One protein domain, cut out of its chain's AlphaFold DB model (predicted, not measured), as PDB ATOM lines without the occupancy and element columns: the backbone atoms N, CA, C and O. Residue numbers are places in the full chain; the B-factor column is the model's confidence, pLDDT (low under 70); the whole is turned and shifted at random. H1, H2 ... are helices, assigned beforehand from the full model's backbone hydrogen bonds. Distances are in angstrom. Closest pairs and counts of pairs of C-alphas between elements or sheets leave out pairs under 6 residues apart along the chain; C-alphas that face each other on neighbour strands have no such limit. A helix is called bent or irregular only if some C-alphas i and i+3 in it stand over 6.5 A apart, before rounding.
ATOM      1  N   THR A 140     -27.351   7.043  51.207       90.25
ATOM      2  CA  THR A 140     -27.406   6.509  52.583       90.25
ATOM      3  C   THR A 140     -26.060   6.616  53.296       90.25
ATOM      4  O   THR A 140     -26.006   7.002  54.460       90.25
ATOM      5  N   ARG A 141     -24.959   6.311  52.601       87.12
ATOM      6  CA  ARG A 141     -23.612   6.407  53.166       87.12
ATOM      7  C   ARG A 141     -23.228   7.862  53.410       87.12
ATOM      8  O   ARG A 141     -22.829   8.216  54.512       87.12
ATOM      9  N   ARG A 142     -23.427   8.716  52.409       90.00
ATOM     10  CA  ARG A 142     -23.122  10.150  52.503       90.00
ATOM     11  C   ARG A 142     -23.945  10.863  53.581       90.00
ATOM     12  O   ARG A 142     -23.435  11.775  54.218       90.00
ATOM     13  N   TYR A 143     -25.189  10.438  53.812       86.81
ATOM     14  CA  TYR A 143     -26.022  10.907  54.923       86.81
ATOM     15  C   TYR A 143     -25.418  10.534  56.284       86.81
ATOM     16  O   TYR A 143     -25.281  11.397  57.142       86.81
ATOM     17  N   ARG A 144     -24.978   9.277  56.467       83.44
ATOM     18  CA  ARG A 144     -24.280   8.842  57.698       83.44
ATOM     19  C   ARG A 144     -22.984   9.615  57.943       83.44
ATOM     20  O   ARG A 144     -22.637   9.873  59.086       83.44
ATOM     21  N   GLU A 145     -22.291   9.994  56.872       86.88
ATOM     22  CA  GLU A 145     -21.074  10.813  56.916       86.88
ATOM     23  C   GLU A 145     -21.363  12.324  57.064       86.88
ATOM     24  O   GLU A 145     -20.438  13.130  57.014       86.88
ATOM     25  N   GLY A 146     -22.630  12.737  57.216       86.88
ATOM     26  CA  GLY A 146     -23.024  14.140  57.393       86.88
ATOM     27  C   GLY A 146     -22.891  15.013  56.139       86.88
ATOM     28  O   GLY A 146     -23.031  16.230  56.211       86.88
ATOM     29  N   GLN A 147     -22.633  14.418  54.973       86.69
ATOM     30  CA  GLN A 147     -22.405  15.134  53.710       86.69
ATOM     31  C   GLN A 147     -23.694  15.453  52.941       86.69
ATOM     32  O   GLN A 147     -23.654  16.121  51.907       86.69
ATOM     33  N   LEU A 148     -24.833  14.910  53.372       88.56
ATOM     34  CA  LEU A 148     -26.123  15.044  52.701       88.56
ATOM     35  C   LEU A 148     -27.244  15.131  53.735       88.56
ATOM     36  O   LEU A 148     -27.218  14.412  54.724       88.56
ATOM     37  N   GLY A 149     -28.254  15.965  53.465       87.00
ATOM     38  CA  GLY A 149     -29.392  16.159  54.372       87.00
ATOM     39  C   GLY A 149     -30.442  15.040  54.343       87.00
ATOM     40  O   GLY A 149     -31.165  14.876  55.316       87.00
ATOM     41  N   LEU A 150     -30.528  14.258  53.256       91.38
ATOM     42  CA  LEU A 150     -31.452  13.119  53.148       91.38
ATOM     43  C   LEU A 150     -30.849  11.938  52.365       91.38
ATOM     44  O   LEU A 150     -30.260  12.161  51.298       91.38
ATOM     45  N   PRO A 151     -31.079  10.687  52.816       92.81
ATOM     46  CA  PRO A 151     -30.584   9.473  52.161       92.81
ATOM     47  C   PRO A 151     -31.469   8.987  50.995       92.81
ATOM     48  O   PRO A 151     -31.155   7.980  50.364       92.81
ATOM     49  N   SER A 152     -32.577   9.674  50.708       94.88
ATOM     50  CA  SER A 152     -33.560   9.290  49.688       94.88
ATOM     51  C   SER A 152     -33.029   9.396  48.259       94.88
ATOM     52  O   SER A 152     -32.283  10.321  47.939       94.88
ATOM     53  N   CYS A 153     -33.456   8.482  47.390       94.69
ATOM     54  CA  CYS A 153     -33.167   8.470  45.962       94.69
ATOM     55  C   CYS A 153     -33.719   9.740  45.289       94.69
ATOM     56  O   CYS A 153     -34.884  10.083  45.506       94.69
ATOM     57  N   PRO A 154     -32.928  10.425  44.442       91.94
ATOM     58  CA  PRO A 154     -33.366  11.644  43.764       91.94
ATOM     59  C   PRO A 154     -34.334  11.369  42.606       91.94
ATOM     60  O   PRO A 154     -34.915  12.298  42.052       91.94
ATOM     61  N   TRP A 155     -34.489  10.109  42.195       92.81
ATOM     62  CA  TRP A 155     -35.324   9.759  41.057       92.81
ATOM     63  C   TRP A 155     -36.819   9.906  41.398       92.81
ATOM     64  O   TRP A 155     -37.295   9.225  42.313       92.81
ATOM     65  N   PRO A 156     -37.607  10.710  40.653       91.56
ATOM     66  CA  PRO A 156     -38.993  11.022  41.027       91.56
ATOM     67  C   PRO A 156     -39.896   9.791  41.161       91.56
ATOM     68  O   PRO A 156     -40.721   9.708  42.067       91.56
ATOM     69  N   LYS A 157     -39.699   8.785  40.297       91.81
ATOM     70  CA  LYS A 157     -40.488   7.539  40.307       91.81
ATOM     71  C   LYS A 157     -40.076   6.557  41.414       91.81
ATOM     72  O   LYS A 157     -40.563   5.433  41.433       91.81
ATOM     73  N   CYS A 158     -39.136   6.927  42.284       91.56
ATOM     74  CA  CYS A 158     -38.761   6.135  43.457       91.56
ATOM     75  C   CYS A 158     -39.467   6.594  44.742       91.56
ATOM     76  O   CYS A 158     -39.221   5.997  45.784       91.56
ATOM     77  N   HIS A 159     -40.326   7.625  44.690       90.44
ATOM     78  CA  HIS A 159     -41.158   8.088  45.816       90.44
ATOM     79  C   HIS A 159     -40.387   8.285  47.137       90.44
ATOM     80  O   HIS A 159     -40.880   7.962  48.213       90.44
ATOM     81  N   GLY A 160     -39.152   8.790  47.060       88.81
ATOM     82  CA  GLY A 160     -38.327   9.059  48.240       88.81
ATOM     83  C   GLY A 160     -37.709   7.824  48.910       88.81
ATOM     84  O   GLY A 160     -37.168   7.960  50.008       88.81
ATOM     85  N   ALA A 161     -37.737   6.649  48.268       92.69
ATOM     86  CA  ALA A 161     -37.093   5.436  48.772       92.69
ATOM     87  C   ALA A 161     -35.615   5.671  49.123       92.69
ATOM     88  O   ALA A 161     -34.898   6.362  48.399       92.69
ATOM     89  N   THR A 162     -35.146   5.074  50.217       93.94
ATOM     90  CA  THR A 162     -33.753   5.180  50.671       93.94
ATOM     91  C   THR A 162     -32.787   4.606  49.633       93.94
ATOM     92  O   THR A 162     -32.920   3.459  49.207       93.94
ATOM     93  N   GLU A 163     -31.785   5.388  49.233       95.50
ATOM     94  CA  GLU A 163     -30.814   4.968  48.227       95.50
ATOM     95  C   GLU A 163     -29.657   4.198  48.878       95.50
ATOM     96  O   GLU A 163     -28.669   4.773  49.355       95.50
ATOM     97  N   THR A 164     -29.796   2.875  48.918       93.75
ATOM     98  CA  THR A 164     -28.723   1.918  49.224       93.75
ATOM     99  C   THR A 164     -28.030   1.446  47.939       93.75
ATOM    100  O   THR A 164     -28.473   1.768  46.837       93.75
ATOM    101  N   ILE A 165     -26.951   0.659  48.050       90.88
ATOM    102  CA  ILE A 165     -26.292   0.041  46.881       90.88
ATOM    103  C   ILE A 165     -27.261  -0.880  46.134       90.88
ATOM    104  O   ILE A 165     -27.373  -0.804  44.912       90.88
ATOM    105  N   GLU A 166     -28.005  -1.705  46.871       92.06
ATOM    106  CA  GLU A 166     -29.030  -2.579  46.303       92.06
ATOM    107  C   GLU A 166     -30.116  -1.770  45.582       92.06
ATOM    108  O   GLU A 166     -30.510  -2.104  44.462       92.06
ATOM    109  N   HIS A 167     -30.554  -0.655  46.180       93.50
ATOM    110  CA  HIS A 167     -31.499   0.235  45.522       93.50
ATOM    111  C   HIS A 167     -30.916   0.817  44.237       93.50
ATOM    112  O   HIS A 167     -31.541   0.700  43.186       93.50
ATOM    113  N   LEU A 168     -29.720   1.401  44.298       94.38
ATOM    114  CA  LEU A 168     -29.066   2.040  43.159       94.38
ATOM    115  C   LEU A 168     -28.898   1.080  41.973       94.38
ATOM    116  O   LEU A 168     -29.115   1.488  40.836       94.38
ATOM    117  N   LEU A 169     -28.529  -0.175  42.231       92.94
ATOM    118  CA  LEU A 169     -28.216  -1.144  41.179       92.94
ATOM    119  C   LEU A 169     -29.435  -1.925  40.683       92.94
ATOM    120  O   LEU A 169     -29.493  -2.239  39.494       92.94
ATOM    121  N   TRP A 170     -30.398  -2.246  41.552       92.19
ATOM    122  CA  TRP A 170     -31.433  -3.241  41.238       92.19
ATOM    123  C   TRP A 170     -32.862  -2.763  41.489       92.19
ATOM    124  O   TRP A 170     -33.752  -3.034  40.677       92.19
ATOM    125  N   LEU A 171     -33.116  -2.073  42.605       92.50
ATOM    126  CA  LEU A 171     -34.494  -1.762  43.013       92.50
ATOM    127  C   LEU A 171     -35.004  -0.434  42.444       92.50
ATOM    128  O   LEU A 171     -36.213  -0.297  42.231       92.50
ATOM    129  N   CYS A 172     -34.104   0.509  42.167       95.56
ATOM    130  CA  CYS A 172     -34.415   1.814  41.604       95.56
ATOM    131  C   CYS A 172     -35.158   1.656  40.277       95.56
ATOM    132  O   CYS A 172     -34.756   0.889  39.400       95.56
ATOM    133  N   THR A 173     -36.243   2.411  40.100       94.31
ATOM    134  CA  THR A 173     -37.027   2.357  38.859       94.31
ATOM    135  C   THR A 173     -36.206   2.814  37.654       94.31
ATOM    136  O   THR A 173     -36.358   2.244  36.578       94.31
ATOM    137  N   CYS A 174     -35.269   3.751  37.831       93.56
ATOM    138  CA  CYS A 174     -34.294   4.104  36.796       93.56
ATOM    139  C   CYS A 174     -33.384   2.916  36.441       93.56
ATOM    140  O   CYS A 174     -33.268   2.553  35.271       93.56
ATOM    141  N   ALA A 175     -32.802   2.252  37.446       94.00
ATOM    142  CA  ALA A 175     -31.925   1.102  37.231       94.00
ATOM    143  C   ALA A 175     -32.647  -0.047  36.512       94.00
ATOM    144  O   ALA A 175     -32.107  -0.638  35.578       94.00
ATOM    145  N   LYS A 176     -33.906  -0.319  36.875       93.94
ATOM    146  CA  LYS A 176     -34.747  -1.316  36.193       93.94
ATOM    147  C   LYS A 176     -34.923  -1.012  34.705       93.94
ATOM    148  O   LYS A 176     -34.815  -1.929  33.891       93.94
ATOM    149  N   GLU A 177     -35.147   0.248  34.338       93.44
ATOM    150  CA  GLU A 177     -35.252   0.653  32.930       93.44
ATOM    151  C   GLU A 177     -33.923   0.504  32.180       93.44
ATOM    152  O   GLU A 177     -33.905   0.019  31.047       93.44
ATOM    153  N   VAL A 178     -32.796   0.837  32.819       93.62
ATOM    154  CA  VAL A 178     -31.460   0.595  32.249       93.62
ATOM    155  C   VAL A 178     -31.259  -0.898  31.989       93.62
ATOM    156  O   VAL A 178     -30.962  -1.294  30.862       93.62
ATOM    157  N   TRP A 179     -31.507  -1.753  32.983       93.00
ATOM    158  CA  TRP A 179     -31.361  -3.202  32.837       93.00
ATOM    159  C   TRP A 179     -32.299  -3.800  31.793       93.00
ATOM    160  O   TRP A 179     -31.920  -4.739  31.091       93.00
ATOM    161  N   LYS A 180     -33.509  -3.259  31.646       94.06
ATOM    162  CA  LYS A 180     -34.437  -3.656  30.584       94.06
ATOM    163  C   LYS A 180     -33.835  -3.396  29.201       94.06
ATOM    164  O   LYS A 180     -33.857  -4.297  28.364       94.06
ATOM    165  N   ARG A 181     -33.239  -2.220  28.981       94.00
ATOM    166  CA  ARG A 181     -32.554  -1.879  27.722       94.00
ATOM    167  C   ARG A 181     -31.319  -2.742  27.488       94.00
ATOM    168  O   ARG A 181     -31.153  -3.275  26.398       94.00
ATOM    169  N   VAL A 182     -30.502  -2.966  28.517       91.94
ATOM    170  CA  VAL A 182     -29.330  -3.856  28.432       91.94
ATOM    171  C   VAL A 182     -29.747  -5.272  28.023       91.94
ATOM    172  O   VAL A 182     -29.135  -5.868  27.137       91.94
ATOM    173  N   LYS A 183     -30.832  -5.805  28.597       91.56
ATOM    174  CA  LYS A 183     -31.383  -7.114  28.210       91.56
ATOM    175  C   LYS A 183     -31.853  -7.143  26.754       91.56
ATOM    176  O   LYS A 183     -31.666  -8.160  26.094       91.56
ATOM    177  N   GLN A 184     -32.455  -6.065  26.254       91.81
ATOM    178  CA  GLN A 184     -32.859  -5.961  24.848       91.81
ATOM    179  C   GLN A 184     -31.645  -5.961  23.914       91.81
ATOM    180  O   GLN A 184     -31.617  -6.749  22.974       91.81
ATOM    181  N   ILE A 185     -30.620  -5.158  24.215       91.00
ATOM    182  CA  ILE A 185     -29.371  -5.115  23.438       91.00
ATOM    183  C   ILE A 185     -28.715  -6.495  23.414       91.00
ATOM    184  O   ILE A 185     -28.358  -6.987  22.348       91.00
ATOM    185  N   ARG A 186     -28.625  -7.163  24.571       89.62
ATOM    186  CA  ARG A 186     -28.054  -8.510  24.657       89.62
ATOM    187  C   ARG A 186     -28.770  -9.491  23.731       89.62
ATOM    188  O   ARG A 186     -28.088 -10.221  23.029       89.62
ATOM    189  N   LYS A 187     -30.111  -9.485  23.706       87.81
ATOM    190  CA  LYS A 187     -30.895 -10.361  22.817       87.81
ATOM    191  C   LYS A 187     -30.543 -10.142  21.349       87.81
ATOM    192  O   LYS A 187     -30.335 -11.123  20.648       87.81
ATOM    193  N   VAL A 188     -30.443  -8.880  20.922       86.69
ATOM    194  CA  VAL A 188     -30.087  -8.515  19.541       86.69
ATOM    195  C   VAL A 188     -28.684  -9.007  19.188       86.69
ATOM    196  O   VAL A 188     -28.501  -9.640  18.156       86.69
ATOM    197  N   VAL A 189     -27.703  -8.781  20.066       82.38
ATOM    198  CA  VAL A 189     -26.316  -9.221  19.842       82.38
ATOM    199  C   VAL A 189     -26.229 -10.746  19.739       82.38
ATOM    200  O   VAL A 189     -25.579 -11.262  18.836       82.38
ATOM    201  N   THR A 190     -26.930 -11.479  20.608       82.50
ATOM    202  CA  THR A 190     -26.917 -12.950  20.594       82.50
ATOM    203  C   THR A 190     -27.756 -13.577  19.482       82.50
ATOM    204  O   THR A 190     -27.572 -14.752  19.212       82.50
ATOM    205  N   SER A 191     -28.688 -12.845  18.860       70.81
ATOM    206  CA  SER A 191     -29.477 -13.346  17.718       70.81
ATOM    207  C   SER A 191     -28.788 -13.179  16.362       70.81
ATOM    208  O   SER A 191     -29.297 -13.665  15.360       70.81
ATOM    209  N   VAL A 192     -27.675 -12.440  16.325       57.56
ATOM    210  CA  VAL A 192     -26.878 -12.162  15.115       57.56
ATOM    211  C   VAL A 192     -25.593 -13.011  15.083       57.56
ATOM    212  O   VAL A 192     -24.857 -12.975  14.103       57.56
ATOM    213  N   SER A 193     -25.333 -13.782  16.145       48.41
ATOM    214  CA  SER A 193     -24.235 -14.761  16.241       48.41
ATOM    215  C   SER A 193     -24.756 -16.166  15.965       48.41
ATOM    216  O   SER A 193     -23.997 -16.956  15.371       48.41
TER     217      SER A 193
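What this domain is: This is residues 140 to 193 of the 193 residues of the protein "zf-RVT domain-containing protein" of Alligator mississippiensis (UniProt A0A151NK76). One long helix, H3, makes an arm whose residues 180 to 193 stick out from a small head of loop and two short helices, with H2 meeting H3 at a corner and H1 at the head's far end. The 54 printed residues hold three named helices, H1, H2 and H3 in chain order, and no named strand: all helix. The whole is only just extended, close to loose, with a radius of gyration of the C-alphas of 15.3 A and spans of 50 by 20 by 12 A.

How they stand to each other: H3, residues 173 to 191, with its residues 175 to 176 alone, only just touches H2, residues 165 to 171, and only at the corner by their tight link, with 3 pairs of C-alphas within 8 A. The closest C-alphas, of Leu 169 and Ala 175, are 5.9 A apart. They run the same way at a steep tilt of 68 degrees, only just short of about perpendicular. H1, residues 140 to 144, is apart from both. In H1, H2 and H3 every O i to N i+4 pair is within hydrogen-bond range.

Where its parts are: H3 runs 27.4 A from C-alpha 173 at (-37.027, 2.357, 38.859) to C-alpha 191 at (-29.477, -13.346, 17.718). H2, 9.2 A, is only just irregular: C-alphas 168 and 171 are 6.6 A apart. H1, 6.4 A, begins at (-27.406, 6.509, 52.583).

The domain as a whole: The C-alphas farthest apart, of Gly 146 and Ser 193, are 50.3 A apart. The printed part has no cut. The link H1 to H2 is long, 20 residues. Residues 192 to 193 have pLDDT under 70.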